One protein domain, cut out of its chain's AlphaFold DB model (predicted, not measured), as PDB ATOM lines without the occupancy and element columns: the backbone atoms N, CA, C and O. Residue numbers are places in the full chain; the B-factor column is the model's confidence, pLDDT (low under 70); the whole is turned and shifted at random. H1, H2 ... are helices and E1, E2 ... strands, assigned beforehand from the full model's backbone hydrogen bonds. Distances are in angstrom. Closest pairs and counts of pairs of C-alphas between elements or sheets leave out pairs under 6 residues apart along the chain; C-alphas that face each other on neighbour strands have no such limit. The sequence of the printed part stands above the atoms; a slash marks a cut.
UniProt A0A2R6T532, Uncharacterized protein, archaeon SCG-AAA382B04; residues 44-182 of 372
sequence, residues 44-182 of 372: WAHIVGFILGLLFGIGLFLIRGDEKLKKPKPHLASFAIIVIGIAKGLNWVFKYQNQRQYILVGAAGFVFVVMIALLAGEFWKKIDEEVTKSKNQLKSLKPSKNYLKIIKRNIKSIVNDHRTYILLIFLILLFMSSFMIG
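AT A GLANCE: This is residues 44 to 182 of the 372 residues of an uncharacterized protein of archaeon SCG-AAA382B04 (UniProt A0A2R6T532). A long, loose rod of helices lies lengthwise, with the long helix H3 as its spine: H1, H2 and H5 run roughly side by side with it, and H4 folds back along its last part. A small hairpin of two strands, E1 and E2, makes one end of the rod, and the turn of residues 139 to 146, of which 139 belongs to H3, sticks out at the other. The printed part has 139 residues, with five named helices and two named strands in the order H1, H2, E1, E2, H3, H4, H5; the sheet is E1 - E2, antiparallel. The class is mostly helix. The whole is loose, with a radius of gyration of the C-alphas of 18.7 A and spans of 71 by 25 by 20 A.

IN THESE COORDINATES: H1, residues 44 to 64, begins with C-alpha 44 at (8.175, 45.803, -2.670) and is 29.5 A long. H2, residues 74 to 87, is 20.1 A long. E1, residues 94 to 98, and E2, residues 101 to 104, measure 12.3 A and 9.8 A. H3, residues 106 to 139, is 49.5 A long and ends with C-alpha 139 at (-23.363, 20.941, 23.029). H4, residues 147 to 159, measures 18.6 A. H5, residues 162 to 180, is 26.2 A long and ends with C-alpha 180 at (8.988, 54.713, 0.699).

HOW THE PARTS SIT: H1 touches no helix. It is close to H2 but not clearly touching, with the closest C-alphas, those of Phe 50 and Gly 85, 7.8 A apart; they run opposite ways at a shallow tilt of 25 degrees. H1 is near H3 and near H5, with 8 and 6 pairs of C-alphas within 10 A. H2 touches H3, with residues 110 to 125 of H3 alone; the closest C-alphas, those of Ser 78 and Ala 117, are 4.2 A apart, and the two run opposite ways at a shallow tilt of 23 degrees. E1 and E2 form an antiparallel hairpin, with N 95 and O 103 at 2.8 A and N 97 and O 101 at 3.0 A, within hydrogen-bond range. H3 and H4 form a helical hairpin; residues 127 to 138 of H3 alone touch H4, and the closest C-alphas, those of Ser 134 and Ile 151, are 6.4 A apart. They run opposite ways at a shallow tilt of 32 degrees. H4 and H5 meet only through their link. H5 is close to H3 but not clearly touching: the closest C-alphas, those of Leu 119 and Leu 168, are 7.9 A apart, opposite ways at a shallow tilt of 10 degrees. The closest C-alphas of E1 and H5, those of Lys 95 and Phe 179, are 6.8 A apart. Every O i to N i+4 pair is within hydrogen-bond range in H1, H2, H3 and H4, and 14 of 15 are in H5.

THE WHOLE: The two C-alphas farthest apart, those of Arg 100 and Lys 142, are 71.1 A apart. The printed part has no cut, and no link is long. The mean pLDDT of the printed part is 77.4; 38 residues are under 70, among them residues 96 to 102, 143 to 148 and 175 to 182.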
ATOM      1  N   TRP A  44       9.486  45.167  -2.792       70.69
ATOM      2  CA  TRP A  44       8.175  45.803  -2.670       70.69
ATOM      3  C   TRP A  44       7.051  45.031  -3.361       70.69
ATOM      4  O   TRP A  44       6.021  44.793  -2.740       70.69
ATOM      5  N   ALA A  45       7.245  44.579  -4.601       73.94
ATOM      6  CA  ALA A  45       6.255  43.763  -5.304       73.94
ATOM      7  C   ALA A  45       6.015  42.421  -4.590       73.94
ATOM      8  O   ALA A  45       4.878  41.962  -4.512       73.94
ATOM      9  N   HIS A  46       7.060  41.827  -4.008       78.44
ATOM     10  CA  HIS A  46       6.943  40.606  -3.213       78.44
ATOM     11  C   HIS A  46       6.227  40.858  -1.888       78.44
ATOM     12  O   HIS A  46       5.334  40.091  -1.550       78.44
ATOM     13  N   ILE A  47       6.556  41.932  -1.162       80.38
ATOM     14  CA  ILE A  47       5.879  42.309   0.085       80.38
ATOM     15  C   ILE A  47       4.396  42.578  -0.187       80.38
ATOM     16  O   ILE A  47       3.537  42.007   0.482       80.38
ATOM     17  N   VAL A  48       4.087  43.392  -1.200       81.62
ATOM     18  CA  VAL A  48       2.709  43.717  -1.590       81.62
ATOM     19  C   VAL A  48       1.963  42.458  -2.019       81.62
ATOM     20  O   VAL A  48       0.889  42.180  -1.493       81.62
ATOM     21  N   GLY A  49       2.540  41.654  -2.915       84.38
ATOM     22  CA  GLY A  49       1.936  40.402  -3.368       84.38
ATOM     23  C   GLY A  49       1.722  39.402  -2.230       84.38
ATOM     24  O   GLY A  49       0.678  38.756  -2.166       84.38
ATOM     25  N   PHE A  50       2.665  39.316  -1.292       88.38
ATOM     26  CA  PHE A  50       2.573  38.450  -0.120       88.38
ATOM     27  C   PHE A  50       1.453  38.888   0.827       88.38
ATOM     28  O   PHE A  50       0.626  38.065   1.219       88.38
ATOM     29  N   ILE A  51       1.381  40.181   1.160       85.56
ATOM     30  CA  ILE A  51       0.335  40.731   2.031       85.56
ATOM     31  C   ILE A  51      -1.037  40.586   1.371       85.56
ATOM     32  O   ILE A  51      -1.972  40.112   2.014       85.56
ATOM     33  N   LEU A  52      -1.164  40.929   0.085       86.38
ATOM     34  CA  LEU A  52      -2.410  40.752  -0.661       86.38
ATOM     35  C   LEU A  52      -2.827  39.280  -0.713       86.38
ATOM     36  O   LEU A  52      -3.992  38.981  -0.477       86.38
ATOM     37  N   GLY A  53      -1.891  38.359  -0.951       89.00
ATOM     38  CA  GLY A  53      -2.159  36.922  -0.935       89.00
ATOM     39  C   GLY A  53      -2.630  36.420   0.432       89.00
ATOM     40  O   GLY A  53      -3.604  35.670   0.510       89.00
ATOM     41  N   LEU A  54      -1.996  36.876   1.517       89.50
ATOM     42  CA  LEU A  54      -2.395  36.552   2.889       89.50
ATOM     43  C   LEU A  54      -3.810  37.063   3.196       89.50
ATOM     44  O   LEU A  54      -4.656  36.299   3.665       89.50
ATOM     45  N   LEU A  55      -4.082  38.337   2.898       85.12
ATOM     46  CA  LEU A  55      -5.392  38.958   3.103       85.12
ATOM     47  C   LEU A  55      -6.471  38.294   2.247       85.12
ATOM     48  O   LEU A  55      -7.569  38.044   2.736       85.12
ATOM     49  N   PHE A  56      -6.157  37.960   0.997       87.38
ATOM     50  CA  PHE A  56      -7.066  37.256   0.100       87.38
ATOM     51  C   PHE A  56      -7.380  35.846   0.608       87.38
ATOM     52  O   PHE A  56      -8.541  35.445   0.611       87.38
ATOM     53  N   GLY A  57      -6.383  35.112   1.114       86.06
ATOM     54  CA  GLY A  57      -6.584  33.802   1.735       86.06
ATOM     55  C   GLY A  57      -7.496  33.864   2.964       86.06
ATOM     56  O   GLY A  57      -8.425  33.063   3.090       86.06
ATOM     57  N   ILE A  58      -7.287  34.857   3.837       85.00
ATOM     58  CA  ILE A  58      -8.160  35.114   4.993       85.00
ATOM     59  C   ILE A  58      -9.570  35.505   4.528       85.00
ATOM     60  O   ILE A  58     -10.554  34.938   4.998       85.00
ATOM     61  N   GLY A  59      -9.684  36.427   3.572       81.12
ATOM     62  CA  GLY A  59     -10.959  36.887   3.026       81.12
ATOM     63  C   GLY A  59     -11.767  35.757   2.392       81.12
ATOM     64  O   GLY A  59     -12.950  35.610   2.686       81.12
ATOM     65  N   LEU A  60     -11.130  34.894   1.596       83.69
ATOM     66  CA  LEU A  60     -11.770  33.710   1.023       83.69
ATOM     67  C   LEU A  60     -12.275  32.744   2.095       83.69
ATOM     68  O   LEU A  60     -13.384  32.224   1.957       83.69
ATOM     69  N   PHE A  61     -11.498  32.512   3.157       83.44
ATOM     70  CA  PHE A  61     -11.937  31.693   4.287       83.44
ATOM     71  C   PHE A  61     -13.190  32.287   4.949       83.44
ATOM     72  O   PHE A  61     -14.172  31.573   5.170       83.44
ATOM     73  N   LEU A  62     -13.187  33.598   5.198       78.75
ATOM     74  CA  LEU A  62     -14.305  34.304   5.826       78.75
ATOM     75  C   LEU A  62     -15.562  34.331   4.943       78.75
ATOM     76  O   LEU A  62     -16.662  34.118   5.450       78.75
ATOM     77  N   ILE A  63     -15.413  34.566   3.635       78.38
ATOM     78  CA  ILE A  63     -16.532  34.624   2.679       78.38
ATOM     79  C   ILE A  63     -17.161  33.245   2.503       78.38
ATOM     80  O   ILE A  63     -18.387  33.119   2.532       78.38
ATOM     81  N   ARG A  64     -16.337  32.206   2.308       77.62
ATOM     82  CA  ARG A  64     -16.851  30.856   2.053       77.62
ATOM     83  C   ARG A  64     -17.518  30.276   3.292       77.62
ATOM     84  O   ARG A  64     -18.560  29.644   3.156       77.62
ATOM     85  N   GLY A  65     -16.960  30.516   4.484       64.25
ATOM     86  CA  GLY A  65     -17.534  30.048   5.752       64.25
ATOM     87  C   GLY A  65     -17.891  28.556   5.743       64.25
ATOM     88  O   GLY A  65     -18.867  28.161   6.379       64.25
ATOM     89  N   ASP A  66     -17.164  27.770   4.945       60.38
ATOM     90  CA  ASP A  66     -17.511  26.405   4.557       60.38
ATOM     91  C   ASP A  66     -16.838  25.409   5.506       60.38
ATOM     92  O   ASP A  66     -15.632  25.490   5.748       60.38
ATOM     93  N   GLU A  67     -17.609  24.450   6.028       56.94
ATOM     94  CA  GLU A  67     -17.138  23.387   6.927       56.94
ATOM     95  C   GLU A  67     -16.046  22.520   6.288       56.94
ATOM     96  O   GLU A  67     -15.229  21.922   6.990       56.94
ATOM     97  N   LYS A  68     -16.004  22.474   4.950       62.28
ATOM     98  CA  LYS A  68     -15.012  21.696   4.200       62.28
ATOM     99  C   LYS A  68     -13.631  22.348   4.169       62.28
ATOM    100  O   LYS A  68     -12.632  21.651   3.983       62.28
ATOM    101  N   LEU A  69     -13.541  23.667   4.357       67.44
ATOM    102  CA  LEU A  69     -12.264  24.376   4.388       67.44
ATOM    103  C   LEU A  69     -11.638  24.235   5.775       67.44
ATOM    104  O   LEU A  69     -11.943  24.966   6.719       67.44
ATOM    105  N   LYS A  70     -10.728  23.267   5.894       79.69
ATOM    106  CA  LYS A  70      -9.950  23.050   7.112       79.69
ATOM    107  C   LYS A  70      -9.094  24.286   7.385       79.69
ATOM    108  O   LYS A  70      -8.127  24.551   6.673       79.69
ATOM    109  N   LYS A  71      -9.453  25.038   8.425       84.44
ATOM    110  CA  LYS A  71      -8.646  26.166   8.895       84.44
ATOM    111  C   LYS A  71      -7.223  25.705   9.249       84.44
ATOM    112  O   LYS A  71      -7.052  24.588   9.760       84.44
ATOM    113  N   PRO A  72      -6.204  26.539   9.008       88.81
ATOM    114  CA  PRO A  72      -4.846  26.218   9.406       88.81
ATOM    115  C   PRO A  72      -4.717  26.223  10.934       88.81
ATOM    116  O   PRO A  72      -5.396  26.976  11.633       88.81
ATOM    117  N   LYS A  73      -3.825  25.378  11.466       91.88
ATOM    118  CA  LYS A  73      -3.435  25.470  12.879       91.88
ATOM    119  C   LYS A  73      -2.658  26.781  13.085       91.88
ATOM    120  O   LYS A  73      -1.786  27.057  12.256       91.88
ATOM    121  N   PRO A  74      -2.886  27.540  14.174       93.19
ATOM    122  CA  PRO A  74      -2.253  28.846  14.386       93.19
ATOM    123  C   PRO A  74      -0.726  28.833  14.227       93.19
ATOM    124  O   PRO A  74      -0.178  29.590  13.432       93.19
ATOM    125  N   HIS A  75      -0.044  27.893  14.890       94.50
ATOM    126  CA  HIS A  75       1.416  27.763  14.820       94.50
ATOM    127  C   HIS A  75       1.929  27.373  13.425       94.50
ATOM    128  O   HIS A  75       3.001  27.818  13.028       94.50
ATOM    129  N   LEU A  76       1.168  26.578  12.658       92.94
ATOM    130  CA  LEU A  76       1.544  26.218  11.285       92.94
ATOM    131  C   LEU A  76       1.397  27.412  10.340       92.94
ATOM    132  O   LEU A  76       2.235  27.583   9.460       92.94
ATOM    133  N   ALA A  77       0.369  28.247  10.530       92.94
ATOM    134  CA  ALA A  77       0.204  29.475   9.758       92.94
ATOM    135  C   ALA A  77       1.371  30.446  10.006       92.94
ATOM    136  O   ALA A  77       1.970  30.935   9.049       92.94
ATOM    137  N   SER A  78       1.746  30.664  11.272       93.56
ATOM    138  CA  SER A  78       2.910  31.486  11.629       93.56
ATOM    139  C   SER A  78       4.205  30.931  11.035       93.56
ATOM    140  O   SER A  78       4.943  31.662  10.380       93.56
ATOM    141  N   PHE A  79       4.462  29.631  11.199       94.88
ATOM    142  CA  PHE A  79       5.660  28.993  10.657       94.88
ATOM    143  C   PHE A  79       5.737  29.108   9.127       94.88
ATOM    144  O   PHE A  79       6.778  29.482   8.589       94.88
ATOM    145  N   ALA A  80       4.625  28.871   8.422       93.38
ATOM    146  CA  ALA A  80       4.563  29.004   6.969       93.38
ATOM    147  C   ALA A  80       4.868  30.434   6.496       93.38
ATOM    148  O   ALA A  80       5.597  30.608   5.523       93.38
ATOM    149  N   ILE A  81       4.365  31.457   7.196       95.00
ATOM    150  CA  ILE A  81       4.648  32.865   6.875       95.00
ATOM    151  C   ILE A  81       6.133  33.182   7.046       95.00
ATOM    152  O   ILE A  81       6.699  33.854   6.189       95.00
ATOM    153  N   ILE A  82       6.777  32.677   8.104       93.19
ATOM    154  CA  ILE A  82       8.218  32.872   8.319       93.19
ATOM    155  C   ILE A  82       9.013  32.228   7.182       93.19
ATOM    156  O   ILE A  82       9.815  32.899   6.536       93.19
ATOM    157  N   VAL A  83       8.761  30.945   6.903       92.25
ATOM    158  CA  VAL A  83       9.502  30.185   5.885       92.25
ATOM    159  C   VAL A  83       9.317  30.800   4.499       92.25
ATOM    160  O   VAL A  83      10.299  31.100   3.824       92.25
ATOM    161  N   ILE A  84       8.069  31.030   4.082       89.25
ATOM    162  CA  ILE A  84       7.772  31.602   2.764       89.25
ATOM    163  C   ILE A  84       8.273  33.045   2.693       89.25
ATOM    164  O   ILE A  84       8.825  33.443   1.670       89.25
ATOM    165  N   GLY A  85       8.121  33.823   3.766       89.12
ATOM    166  CA  GLY A  85       8.527  35.219   3.789       89.12
ATOM    167  C   GLY A  85      10.033  35.394   3.629       89.12
ATOM    168  O   GLY A  85      10.480  36.180   2.796       89.12
ATOM    169  N   ILE A  86      10.822  34.599   4.351       88.44
ATOM    170  CA  ILE A  86      12.283  34.592   4.214       88.44
ATOM    171  C   ILE A  86      12.690  34.059   2.835       88.44
ATOM    172  O   ILE A  86      13.507  34.682   2.163       88.44
ATOM    173  N   ALA A  87      12.086  32.962   2.363       82.69
ATOM    174  CA  ALA A  87      12.403  32.386   1.053       82.69
ATOM    175  C   ALA A  87      12.093  33.337  -0.118       82.69
ATOM    176  O   ALA A  87      12.742  33.275  -1.161       82.69
ATOM    177  N   LYS A  88      11.104  34.224   0.041       84.12
ATOM    178  CA  LYS A  88      10.755  35.271  -0.931       84.12
ATOM    179  C   LYS A  88      11.512  36.585  -0.715       84.12
ATOM    180  O   LYS A  88      11.232  37.552  -1.416       84.12
ATOM    181  N   GLY A  89      12.457  36.629   0.224       82.50
ATOM    182  CA  GLY A  89      13.301  37.795   0.469       82.50
ATOM    183  C   GLY A  89      12.584  38.963   1.151       82.50
ATOM    184  O   GLY A  89      13.062  40.090   1.056       82.50
ATOM    185  N   LEU A  90      11.463  38.744   1.861       84.81
ATOM    186  CA  LEU A  90      10.796  39.817   2.625       84.81
ATOM    187  C   LEU A  90      11.684  40.382   3.749       84.81
ATOM    188  O   LEU A  90      11.450  41.492   4.222       84.81
ATOM    189  N   ASN A  91      12.716  39.646   4.168       85.06
ATOM    190  CA  ASN A  91      13.712  40.120   5.122       85.06
ATOM    191  C   ASN A  91      14.746  41.076   4.503       85.06
ATOM    192  O   ASN A  91      15.494  41.710   5.244       85.06
ATOM    193  N   TRP A  92      14.805  41.212   3.176       83.12
ATOM    194  CA  TRP A  92      15.764  42.080   2.489       83.12
ATOM    195  C   TRP A  92      15.284  43.527   2.398       83.12
ATOM    196  O   TRP A  92      15.206  44.121   1.325       83.12
ATOM    197  N   VAL A  93      14.954  44.110   3.548       79.25
ATOM    198  CA  VAL A  93      14.555  45.513   3.641       79.25
ATOM    199  C   VAL A  93      15.791  46.389   3.496       79.25
ATOM    200  O   VAL A  93      16.741  46.248   4.265       79.25
ATOM    201  N   PHE A  94      15.788  47.299   2.527       74.75
ATOM    202  CA  PHE A  94      16.914  48.188   2.273       74.75
ATOM    203  C   PHE A  94      16.493  49.656   2.249       74.75
ATOM    204  O   PHE A  94      15.366  49.997   1.894       74.75
ATOM    205  N   LYS A  95      17.429  50.532   2.617       70.94
ATOM    206  CA  LYS A  95      17.308  51.983   2.490       70.94
ATOM    207  C   LYS A  95      18.367  52.489   1.523       70.94
ATOM    208  O   LYS A  95      19.524  52.077   1.570       70.94
ATOM    209  N   TYR A  96      17.970  53.425   0.679       65.88
ATOM    210  CA  TYR A  96      18.897  54.188  -0.134       65.88
ATOM    211  C   TYR A  96      19.482  55.335   0.702       65.88
ATOM    212  O   TYR A  96      18.733  56.184   1.185       65.88
ATOM    213  N   GLN A  97      20.793  55.316   0.959       59.88
ATOM    214  CA  GLN A  97      21.428  56.284   1.864       59.88
ATOM    215  C   GLN A  97      21.955  57.516   1.126       59.88
ATOM    216  O   GLN A  97      21.977  58.576   1.731       59.88
ATOM    217  N   ASN A  98      22.343  57.384  -0.150       58.19
ATOM    218  CA  ASN A  98      22.902  58.430  -1.021       58.19
ATOM    219  C   ASN A  98      22.897  57.955  -2.485       58.19
ATOM    220  O   ASN A  98      22.623  56.783  -2.727       58.19
ATOM    221  N   GLN A  99      23.307  58.806  -3.445       53.25
ATOM    222  CA  GLN A  99      23.307  58.523  -4.896       53.25
ATOM    223  C   GLN A  99      24.022  57.229  -5.367       53.25
ATOM    224  O   GLN A  99      24.000  56.909  -6.554       53.25
ATOM    225  N   ARG A 100      24.706  56.503  -4.472       52.66
ATOM    226  CA  ARG A 100      25.551  55.342  -4.796       52.66
ATOM    227  C   ARG A 100      25.523  54.212  -3.753       52.66
ATOM    228  O   ARG A 100      26.247  53.239  -3.921       52.66
ATOM    229  N   GLN A 101      24.735  54.314  -2.675       59.62
ATOM    230  CA  GLN A 101      24.809  53.366  -1.548       59.62
ATOM    231  C   GLN A 101      23.435  52.846  -1.117       59.62
ATOM    232  O   GLN A 101      22.522  53.620  -0.815       59.62
ATOM    233  N   TYR A 102      23.327  51.520  -1.029       65.38
ATOM    234  CA  TYR A 102      22.191  50.819  -0.442       65.38
ATOM    235  C   TYR A 102      22.611  50.224   0.905       65.38
ATOM    236  O   TYR A 102      23.577  49.465   0.965       65.38
ATOM    237  N   ILE A 103      21.867  50.518   1.969       74.50
ATOM    238  CA  ILE A 103      22.006  49.818   3.247       74.50
ATOM    239  C   ILE A 103      20.936  48.739   3.313       74.50
ATOM    240  O   ILE A 103      19.746  49.053   3.300       74.50
ATOM    241  N   LEU A 104      21.347  47.481   3.443       74.75
ATOM    242  CA  LEU A 104      20.445  46.389   3.787       74.75
ATOM    243  C   LEU A 104      20.263  46.337   5.308       74.75
ATOM    244  O   LEU A 104      21.213  46.093   6.045       74.75
ATOM    245  N   VAL A 105      19.035  46.513   5.783       79.56
ATOM    246  CA  VAL A 105      18.668  46.398   7.200       79.56
ATOM    247  C   VAL A 105      17.974  45.053   7.422       79.56
ATOM    248  O   VAL A 105      16.800  44.973   7.785       79.56
ATOM    249  N   GLY A 106      18.714  43.966   7.176       79.25
ATOM    250  CA  GLY A 106      18.171  42.603   7.167       79.25
ATOM    251  C   GLY A 106      17.489  42.192   8.478       79.25
ATOM    252  O   GLY A 106      16.455  41.524   8.461       79.25
ATOM    253  N   ALA A 107      18.015  42.652   9.618       78.69
ATOM    254  CA  ALA A 107      17.422  42.401  10.931       78.69
ATOM    255  C   ALA A 107      16.022  43.023  11.067       78.69
ATOM    256  O   ALA A 107      15.104  42.368  11.555       78.69
ATOM    257  N   ALA A 108      15.827  44.252  10.575       79.19
ATOM    258  CA  ALA A 108      14.520  44.909  10.605       79.19
ATOM    259  C   ALA A 108      13.509  44.179   9.710       79.19
ATOM    260  O   ALA A 108      12.370  43.959  10.117       79.19
ATOM    261  N   GLY A 109      13.938  43.739   8.521       84.12
ATOM    262  CA  GLY A 109      13.100  42.926   7.640       84.12
ATOM    263  C   GLY A 109      12.723  41.574   8.249       84.12
ATOM    264  O   GLY A 109      11.579  41.141   8.139       84.12
ATOM    265  N   PHE A 110      13.649  40.912   8.943       85.62
ATOM    266  CA  PHE A 110      13.353  39.669   9.653       85.62
ATOM    267  C   PHE A 110      12.329  39.880  10.779       85.62
ATOM    268  O   PHE A 110      11.338  39.152  10.848       85.62
ATOM    269  N   VAL A 111      12.519  40.907  11.617       86.19
ATOM    270  CA  VAL A 111      11.565  41.274  12.680       86.19
ATOM    271  C   VAL A 111      10.180  41.554  12.095       86.19
ATOM    272  O   VAL A 111       9.180  41.087  12.638       86.19
ATOM    273  N   PHE A 112      10.113  42.240  10.953       84.31
ATOM    274  CA  PHE A 112       8.864  42.483  10.235       84.31
ATOM    275  C   PHE A 112       8.154  41.182   9.820       84.31
ATOM    276  O   PHE A 112       6.962  41.023  10.087       84.31
ATOM    277  N   VAL A 113       8.876  40.220   9.234       88.94
ATOM    278  CA  VAL A 113       8.305  38.912   8.855       88.94
ATOM    279  C   VAL A 113       7.789  38.154  10.084       88.94
ATOM    280  O   VAL A 113       6.675  37.625  10.055       88.94
ATOM    281  N   VAL A 114       8.556  38.133  11.180       90.69
ATOM    282  CA  VAL A 114       8.144  37.493  12.442       90.69
ATOM    283  C   VAL A 114       6.886  38.152  13.009       90.69
ATOM    284  O   VAL A 114       5.959  37.461  13.423       90.69
ATOM    285  N   MET A 115       6.810  39.478  12.976       88.62
ATOM    286  CA  MET A 115       5.651  40.224  13.458       88.62
ATOM    287  C   MET A 115       4.383  39.888  12.657       88.62
ATOM    288  O   MET A 115       3.344  39.613  13.256       88.62
ATOM    289  N   ILE A 116       4.464  39.817  11.321       89.88
ATOM    290  CA  ILE A 116       3.339  39.372  10.474       89.88
ATOM    291  C   ILE A 116       2.928  37.939  10.828       89.88
ATOM    292  O   ILE A 116       1.736  37.643  10.936       89.88
ATOM    293  N   ALA A 117       3.900  37.049  11.029       92.44
ATOM    294  CA  ALA A 117       3.635  35.659  11.378       92.44
ATOM    295  C   ALA A 117       2.906  35.519  12.722       92.44
ATOM    296  O   ALA A 117       1.963  34.729  12.826       92.44
ATOM    297  N   LEU A 118       3.310  36.289  13.737       91.81
ATOM    298  CA  LEU A 118       2.655  36.314  15.048       91.81
ATOM    299  C   LEU A 118       1.228  36.860  14.945       91.81
ATOM    300  O   LEU A 118       0.305  36.248  15.473       91.81
ATOM    301  N   LEU A 119       1.027  37.951  14.203       87.88
ATOM    302  CA  LEU A 119      -0.297  38.544  13.996       87.88
ATOM    303  C   LEU A 119      -1.255  37.579  13.287       87.88
ATOM    304  O   LEU A 119      -2.398  37.412  13.710       87.88
ATOM    305  N   ALA A 120      -0.785  36.898  12.243       89.75
ATOM    306  CA  ALA A 120      -1.573  35.878  11.560       89.75
ATOM    307  C   ALA A 120      -1.864  34.669  12.467       89.75
ATOM    308  O   ALA A 120      -2.971  34.135  12.444       89.75
ATOM    309  N   GLY A 121      -0.896  34.251  13.286       90.88
ATOM    310  CA  GLY A 121      -1.084  33.192  14.280       90.88
ATOM    311  C   GLY A 121      -2.158  33.546  15.304       90.88
ATOM    312  O   GLY A 121      -3.093  32.773  15.506       90.88
ATOM    313  N   GLU A 122      -2.078  34.739  15.891       89.12
ATOM    314  CA  GLU A 122      -3.064  35.249  16.848       89.12
ATOM    315  C   GLU A 122      -4.458  35.386  16.225       89.12
ATOM    316  O   GLU A 122      -5.455  35.029  16.856       89.12
ATOM    317  N   PHE A 123      -4.548  35.812  14.961       87.19
ATOM    318  CA  PHE A 123      -5.808  35.798  14.220       87.19
ATOM    319  C   PHE A 123      -6.418  34.388  14.180       87.19
ATOM    320  O   PHE A 123      -7.565  34.191  14.589       87.19
ATOM    321  N   TRP A 124      -5.649  33.386  13.746       90.12
ATOM    322  CA  TRP A 124      -6.147  32.010  13.656       90.12
ATOM    323  C   TRP A 124      -6.460  31.397  15.021       90.12
ATOM    324  O   TRP A 124      -7.405  30.614  15.130       90.12
ATOM    325  N   LYS A 125      -5.712  31.769  16.063       92.06
ATOM    326  CA  LYS A 125      -5.958  31.348  17.446       92.06
ATOM    327  C   LYS A 125      -7.296  31.876  17.963       92.06
ATOM    328  O   LYS A 125      -8.104  31.080  18.431       92.06
ATOM    329  N   LYS A 126      -7.590  33.167  17.777       87.38
ATOM    330  CA  LYS A 126      -8.893  33.753  18.147       87.38
ATOM    331  C   LYS A 126     -10.058  33.082  17.418       87.38
ATOM    332  O   LYS A 126     -11.089  32.793  18.021       87.38
ATOM    333  N   ILE A 127      -9.889  32.779  16.128       84.75
ATOM    334  CA  ILE A 127     -10.884  32.014  15.360       84.75
ATOM    335  C   ILE A 127     -11.069  30.601  15.945       84.75
ATOM    336  O   ILE A 127     -12.177  30.064  15.933       84.75
ATOM    337  N   ASP A 128     -10.010  29.969  16.457       86.25
ATOM    338  CA  ASP A 128     -10.085  28.646  17.081       86.25
ATOM    339  C   ASP A 128     -10.804  28.631  18.425       86.25
ATOM    340  O   ASP A 128     -11.702  27.807  18.633       86.25
ATOM    341  N   GLU A 129     -10.481  29.589  19.283       86.75
ATOM    342  CA  GLU A 129     -11.144  29.788  20.567       86.75
ATOM    343  C   GLU A 129     -12.645  30.040  20.380       86.75
ATOM    344  O   GLU A 129     -13.465  29.376  21.020       86.75
ATOM    345  N   GLU A 130     -13.034  30.905  19.439       82.31
ATOM    346  CA  GLU A 130     -14.447  31.233  19.223       82.31
ATOM    347  C   GLU A 130     -15.246  30.064  18.635       82.31
ATOM    348  O   GLU A 130     -16.383  29.804  19.041       82.31
ATOM    349  N   VAL A 131     -14.656  29.315  17.698       80.62
ATOM    350  CA  VAL A 131     -15.293  28.110  17.148       80.62
ATOM    351  C   VAL A 131     -15.473  27.059  18.242       80.62
ATOM    352  O   VAL A 131     -16.519  26.411  18.307       80.62
ATOM    353  N   THR A 132     -14.486  26.899  19.124       84.88
ATOM    354  CA  THR A 132     -14.547  25.956  20.249       84.88
ATOM    355  C   THR A 132     -15.597  26.379  21.274       84.88
ATOM    356  O   THR A 132     -16.424  25.561  21.680       84.88
ATOM    357  N   LYS A 133     -15.638  27.666  21.633       83.56
ATOM    358  CA  LYS A 133     -16.641  28.244  22.535       83.56
ATOM    359  C   LYS A 133     -18.053  28.068  21.981       83.56
ATOM    360  O   LYS A 133     -18.931  27.581  22.692       83.56
ATOM    361  N   SER A 134     -18.240  28.374  20.697       78.50
ATOM    362  CA  SER A 134     -19.506  28.176  19.986       78.50
ATOM    363  C   SER A 134     -19.926  26.701  20.005       78.50
ATOM    364  O   SER A 134     -21.064  26.391  20.341       78.50
ATOM    365  N   LYS A 135     -19.004  25.762  19.732       79.69
ATOM    366  CA  LYS A 135     -19.271  24.314  19.823       79.69
ATOM    367  C   LYS A 135     -19.673  23.870  21.232       79.69
ATOM    368  O   LYS A 135     -20.591  23.067  21.356       79.69
ATOM    369  N   ASN A 136     -19.026  24.381  22.277       82.12
ATOM    370  CA  ASN A 136     -19.355  24.033  23.661       82.12
ATOM    371  C   ASN A 136     -20.729  24.579  24.083       82.12
ATOM    372  O   ASN A 136     -21.517  23.829  24.651       82.12
ATOM    373  N   GLN A 137     -21.062  25.825  23.723       78.31
ATOM    374  CA  GLN A 137     -22.410  26.389  23.913       78.31
ATOM    375  C   GLN A 137     -23.484  25.604  23.144       78.31
ATOM    376  O   GLN A 137     -24.622  25.470  23.588       78.31
ATOM    377  N   LEU A 138     -23.123  25.059  21.983       71.25
ATOM    378  CA  LEU A 138     -24.025  24.262  21.159       71.25
ATOM    379  C   LEU A 138     -24.194  22.835  21.680       71.25
ATOM    380  O   LEU A 138     -25.285  22.302  21.554       71.25
ATOM    381  N   LYS A 139     -23.191  22.230  22.330       78.00
ATOM    382  CA  LYS A 139     -23.363  20.941  23.029       78.00
ATOM    383  C   LYS A 139     -24.401  21.017  24.153       78.00
ATOM    384  O   LYS A 139     -25.044  20.013  24.434       78.00
ATOM    385  N   SER A 140     -24.586  22.188  24.767       78.38
ATOM    386  CA  SER A 140     -25.638  22.413  25.768       78.38
ATOM    387  C   SER A 140     -27.031  22.690  25.182       78.38
ATOM    388  O   SER A 140     -27.999  22.740  25.932       78.38
ATOM    389  N   LEU A 141     -27.169  22.859  23.861       69.00
ATOM    390  CA  LEU A 141     -28.437  23.156  23.184       69.00
ATOM    391  C   LEU A 141     -28.838  21.977  22.274       69.00
ATOM    392  O   LEU A 141     -28.004  21.440  21.549       69.00
ATOM    393  N   LYS A 142     -30.116  21.556  22.272       73.12
ATOM    394  CA  LYS A 142     -30.598  20.486  21.366       73.12
ATOM    395  C   LYS A 142     -30.240  20.815  19.900       73.12
ATOM    396  O   LYS A 142     -30.393  21.971  19.494       73.12
ATOM    397  N   PRO A 143     -29.800  19.828  19.095       57.81
ATOM    398  CA  PRO A 143     -29.285  20.062  17.748       57.81
ATOM    399  C   PRO A 143     -30.375  20.665  16.857       57.81
ATOM    400  O   PRO A 143     -31.349  20.015  16.490       57.81
ATOM    401  N   SER A 144     -30.206  21.942  16.527       61.53
ATOM    402  CA  SER A 144     -31.097  22.720  15.670       61.53
ATOM    403  C   SER A 144     -30.348  23.138  14.407       61.53
ATOM    404  O   SER A 144     -29.167  23.493  14.462       61.53
ATOM    405  N   LYS A 145     -31.052  23.174  13.266       63.50
ATOM    406  CA  LYS A 145     -30.542  23.641  11.960       63.50
ATOM    407  C   LYS A 145     -29.968  25.075  11.990       63.50
ATOM    408  O   LYS A 145     -29.325  25.495  11.033       63.50
ATOM    409  N   ASN A 146     -30.136  25.814  13.091       68.06
ATOM    410  CA  ASN A 146     -29.606  27.167  13.286       68.06
ATOM    411  C   ASN A 146     -28.132  27.245  13.750       68.06
ATOM    412  O   ASN A 146     -27.612  28.355  13.881       68.06
ATOM    413  N   TYR A 147     -27.435  26.115  13.942       64.44
ATOM    414  CA  TYR A 147     -26.010  26.038  14.332       64.44
ATOM    415  C   TYR A 147     -25.089  26.961  13.507       64.44
ATOM    416  O   TYR A 147     -24.367  27.800  14.052       64.44
ATOM    417  N   LEU A 148     -25.181  26.872  12.176       66.06
ATOM    418  CA  LEU A 148     -24.356  27.651  11.244       66.06
ATOM    419  C   LEU A 148     -24.611  29.158  11.350       66.06
ATOM    420  O   LEU A 148     -23.711  29.965  11.121       66.06
ATOM    421  N   LYS A 149     -25.837  29.553  11.710       73.31
ATOM    422  CA  LYS A 149     -26.234  30.960  11.804       73.31
ATOM    423  C   LYS A 149     -25.601  31.632  13.025       73.31
ATOM    424  O   LYS A 149     -25.187  32.784  12.925       73.31
ATOM    425  N   ILE A 150     -25.468  30.905  14.137       70.31
ATOM    426  CA  ILE A 150     -24.827  31.389  15.371       70.31
ATOM    427  C   ILE A 150     -23.317  31.543  15.161       70.31
ATOM    428  O   ILE A 150     -22.773  32.612  15.428       70.31
ATOM    429  N   ILE A 151     -22.660  30.532  14.582       69.06
ATOM    430  CA  ILE A 151     -21.220  30.596  14.279       69.06
ATOM    431  C   ILE A 151     -20.917  31.720  13.286       69.06
ATOM    432  O   ILE A 151     -20.021  32.523  13.535       69.06
ATOM    433  N   LYS A 152     -21.699  31.854  12.203       72.12
ATOM    434  CA  LYS A 152     -21.543  32.980  11.267       72.12
ATOM    435  C   LYS A 152     -21.728  34.332  11.958       72.12
ATOM    436  O   LYS A 152     -21.007  35.266  11.624       72.12
ATOM    437  N   ARG A 153     -22.648  34.455  12.924       77.06
ATOM    438  CA  ARG A 153     -22.874  35.708  13.665       77.06
ATOM    439  C   ARG A 153     -21.690  36.066  14.563       77.06
ATOM    440  O   ARG A 153     -21.268  37.219  14.546       77.06
ATOM    441  N   ASN A 154     -21.132  35.097  15.286       70.81
ATOM    442  CA  ASN A 154     -19.984  35.328  16.167       70.81
ATOM    443  C   ASN A 154     -18.697  35.592  15.375       70.81
ATOM    444  O   ASN A 154     -17.983  36.542  15.676       70.81
ATOM    445  N   ILE A 155     -18.452  34.849  14.287       68.75
ATOM    446  CA  ILE A 155     -17.337  35.140  13.371       68.75
ATOM    447  C   ILE A 155     -17.498  36.542  12.772       68.75
ATOM    448  O   ILE A 155     -16.544  37.314  12.759       68.75
ATOM    449  N   LYS A 156     -18.708  36.918  12.338       71.31
ATOM    450  CA  LYS A 156     -18.980  38.269  11.828       71.31
ATOM    451  C   LYS A 156     -18.740  39.344  12.893       71.31
ATOM    452  O   LYS A 156     -18.257  40.410  12.546       71.31
ATOM    453  N   SER A 157     -19.021  39.066  14.166       71.06
ATOM    454  CA  SER A 157     -18.711  39.962  15.290       71.06
ATOM    455  C   SER A 157     -17.204  40.135  15.504       71.06
ATOM    456  O   SER A 157     -16.778  41.257  15.745       71.06
ATOM    457  N   ILE A 158     -16.404  39.076  15.367       66.44
ATOM    458  CA  ILE A 158     -14.934  39.156  15.440       66.44
ATOM    459  C   ILE A 158     -14.368  39.936  14.251       66.44
ATOM    460  O   ILE A 158     -13.453  40.736  14.410       66.44
ATOM    461  N   VAL A 159     -14.924  39.736  13.053       65.81
ATOM    462  CA  VAL A 159     -14.554  40.523  11.864       65.81
ATOM    463  C   VAL A 159     -14.944  41.997  12.032       65.81
ATOM    464  O   VAL A 159     -14.189  42.880  11.634       65.81
ATOM    465  N   ASN A 160     -16.084  42.267  12.674       66.88
ATOM    466  CA  ASN A 160     -16.526  43.618  13.019       66.88
ATOM    467  C   ASN A 160     -15.779  44.235  14.207       66.88
ATOM    468  O   ASN A 160     -15.956  45.426  14.461       66.88
ATOM    469  N   ASP A 161     -14.935  43.489  14.925       69.44
ATOM    470  CA  ASP A 161     -13.998  44.090  15.871       69.44
ATOM    471  C   ASP A 161     -12.842  44.725  15.084       69.44
ATOM    472  O   ASP A 161     -11.713  44.229  14.993       69.44
ATOM    473  N   HIS A 162     -13.185  45.843  14.436       62.09
ATOM    474  CA  HIS A 162     -12.365  46.580  13.485       62.09
ATOM    475  C   HIS A 162     -11.006  46.973  14.065       62.09
ATOM    476  O   HIS A 162     -10.063  47.174  13.308       62.09
ATOM    477  N   ARG A 163     -10.870  47.025  15.395       70.50
ATOM    478  CA  ARG A 163      -9.638  47.404  16.091       70.50
ATOM    479  C   ARG A 163      -8.451  46.545  15.674       70.50
ATOM    480  O   ARG A 163      -7.399  47.097  15.384       70.50
ATOM    481  N   THR A 164      -8.619  45.227  15.567       66.62
ATOM    482  CA  THR A 164      -7.493  44.333  15.234       66.62
ATOM    483  C   THR A 164      -7.029  44.528  13.783       66.62
ATOM    484  O   THR A 164      -5.830  44.579  13.513       66.62
ATOM    485  N   TYR A 165      -7.965  44.711  12.847       69.06
ATOM    486  CA  TYR A 165      -7.657  44.917  11.426       69.06
ATOM    487  C   TYR A 165      -7.140  46.323  11.133       69.06
ATOM    488  O   TYR A 165      -6.212  46.473  10.344       69.06
ATOM    489  N   ILE A 166      -7.695  47.342  11.795       71.00
ATOM    490  CA  ILE A 166      -7.207  48.723  11.721       71.00
ATOM    491  C   ILE A 166      -5.763  48.776  12.209       71.00
ATOM    492  O   ILE A 166      -4.935  49.395  11.554       71.00
ATOM    493  N   LEU A 167      -5.436  48.082  13.302       69.38
ATOM    494  CA  LEU A 167      -4.075  48.045  13.835       69.38
ATOM    495  C   LEU A 167      -3.118  47.313  12.879       69.38
ATOM    496  O   LEU A 167      -2.015  47.795  12.653       69.38
ATOM    497  N   LEU A 168      -3.561  46.223  12.238       69.38
ATOM    498  CA  LEU A 168      -2.786  45.515  11.210       69.38
ATOM    499  C   LEU A 168      -2.513  46.399   9.981       69.38
ATOM    500  O   LEU A 168      -1.372  46.521   9.542       69.38
ATOM    501  N   ILE A 169      -3.557  47.033   9.442       73.44
ATOM    502  CA  ILE A 169      -3.467  47.924   8.279       73.44
ATOM    503  C   ILE A 169      -2.598  49.138   8.615       73.44
ATOM    504  O   ILE A 169      -1.715  49.483   7.838       73.44
ATOM    505  N   PHE A 170      -2.791  49.749   9.785       77.00
ATOM    506  CA  PHE A 170      -2.001  50.887  10.247       77.00
ATOM    507  C   PHE A 170      -0.521  50.529  10.399       77.00
ATOM    508  O   PHE A 170       0.331  51.262   9.915       77.00
ATOM    509  N   LEU A 171      -0.203  49.381  11.002       70.81
ATOM    510  CA  LEU A 171       1.172  48.913  11.178       70.81
ATOM    511  C   LEU A 171       1.855  48.630   9.831       70.81
ATOM    512  O   LEU A 171       3.014  48.995   9.638       70.81
ATOM    513  N   ILE A 172       1.125  48.036   8.880       71.25
ATOM    514  CA  ILE A 172       1.601  47.822   7.507       71.25
ATOM    515  C   ILE A 172       1.842  49.168   6.811       71.25
ATOM    516  O   ILE A 172       2.898  49.358   6.214       71.25
ATOM    517  N   LEU A 173       0.906  50.116   6.909       72.62
ATOM    518  CA  LEU A 173       1.026  51.440   6.292       72.62
ATOM    519  C   LEU A 173       2.162  52.274   6.903       72.62
ATOM    520  O   LEU A 173       2.894  52.923   6.160       72.62
ATOM    521  N   LEU A 174       2.349  52.221   8.224       72.69
ATOM    522  CA  LEU A 174       3.440  52.890   8.946       72.69
ATOM    523  C   LEU A 174       4.810  52.317   8.555       72.69
ATOM    524  O   LEU A 174       5.783  53.053   8.371       72.69
ATOM    525  N   PHE A 175       4.886  50.993   8.399       69.19
ATOM    526  CA  PHE A 175       6.087  50.338   7.899       69.19
ATOM    527  C   PHE A 175       6.356  50.739   6.442       69.19
ATOM    528  O   PHE A 175       7.468  51.140   6.116       69.19
ATOM    529  N   MET A 176       5.339  50.734   5.572       66.31
ATOM    530  CA  MET A 176       5.484  51.169   4.177       66.31
ATOM    531  C   MET A 176       5.926  52.638   4.065       66.31
ATOM    532  O   MET A 176       6.838  52.935   3.295       66.31
ATOM    533  N   SER A 177       5.353  53.559   4.844       66.69
ATOM    534  CA  SER A 177       5.683  54.989   4.752       66.69
ATOM    535  C   SER A 177       7.130  55.297   5.149       66.69
ATOM    536  O   SER A 177       7.781  56.120   4.506       66.69
ATOM    537  N   SER A 178       7.666  54.583   6.140       61.78
ATOM    538  CA  SER A 178       9.034  54.783   6.637       61.78
ATOM    539  C   SER A 178      10.113  54.363   5.630       61.78
ATOM    540  O   SER A 178      11.226  54.888   5.662       61.78
ATOM    541  N   PHE A 179       9.792  53.449   4.706       58.59
ATOM    542  CA  PHE A 179      10.734  52.965   3.692       58.59
ATOM    543  C   PHE A 179      10.492  53.534   2.282       58.59
ATOM    544  O   PHE A 179      11.423  53.555   1.474       58.59
ATOM    545  N   MET A 180       9.304  54.082   1.993       52.81
ATOM    546  CA  MET A 180       8.988  54.713   0.699       52.81
ATOM    547  C   MET A 180       9.766  56.011   0.419       52.81
ATOM    548  O   MET A 180       9.919  56.388  -0.740       52.81
ATOM    549  N   ILE A 181      10.334  56.665   1.440       51.12
ATOM    550  CA  ILE A 181      11.147  57.888   1.273       51.12
ATOM    551  C   ILE A 181      12.424  57.622   0.439       51.12
ATOM    552  O   ILE A 181      12.997  58.547  -0.129       51.12
ATOM    553  N   GLY A 182      12.857  56.361   0.304       43.47
ATOM    554  CA  GLY A 182      14.030  55.980  -0.493       43.47
ATOM    555  C   GLY A 182      13.756  55.610  -1.958       43.47
ATOM    556  O   GLY A 182      14.709  55.333  -2.681       43.47
TER     557      GLY A 182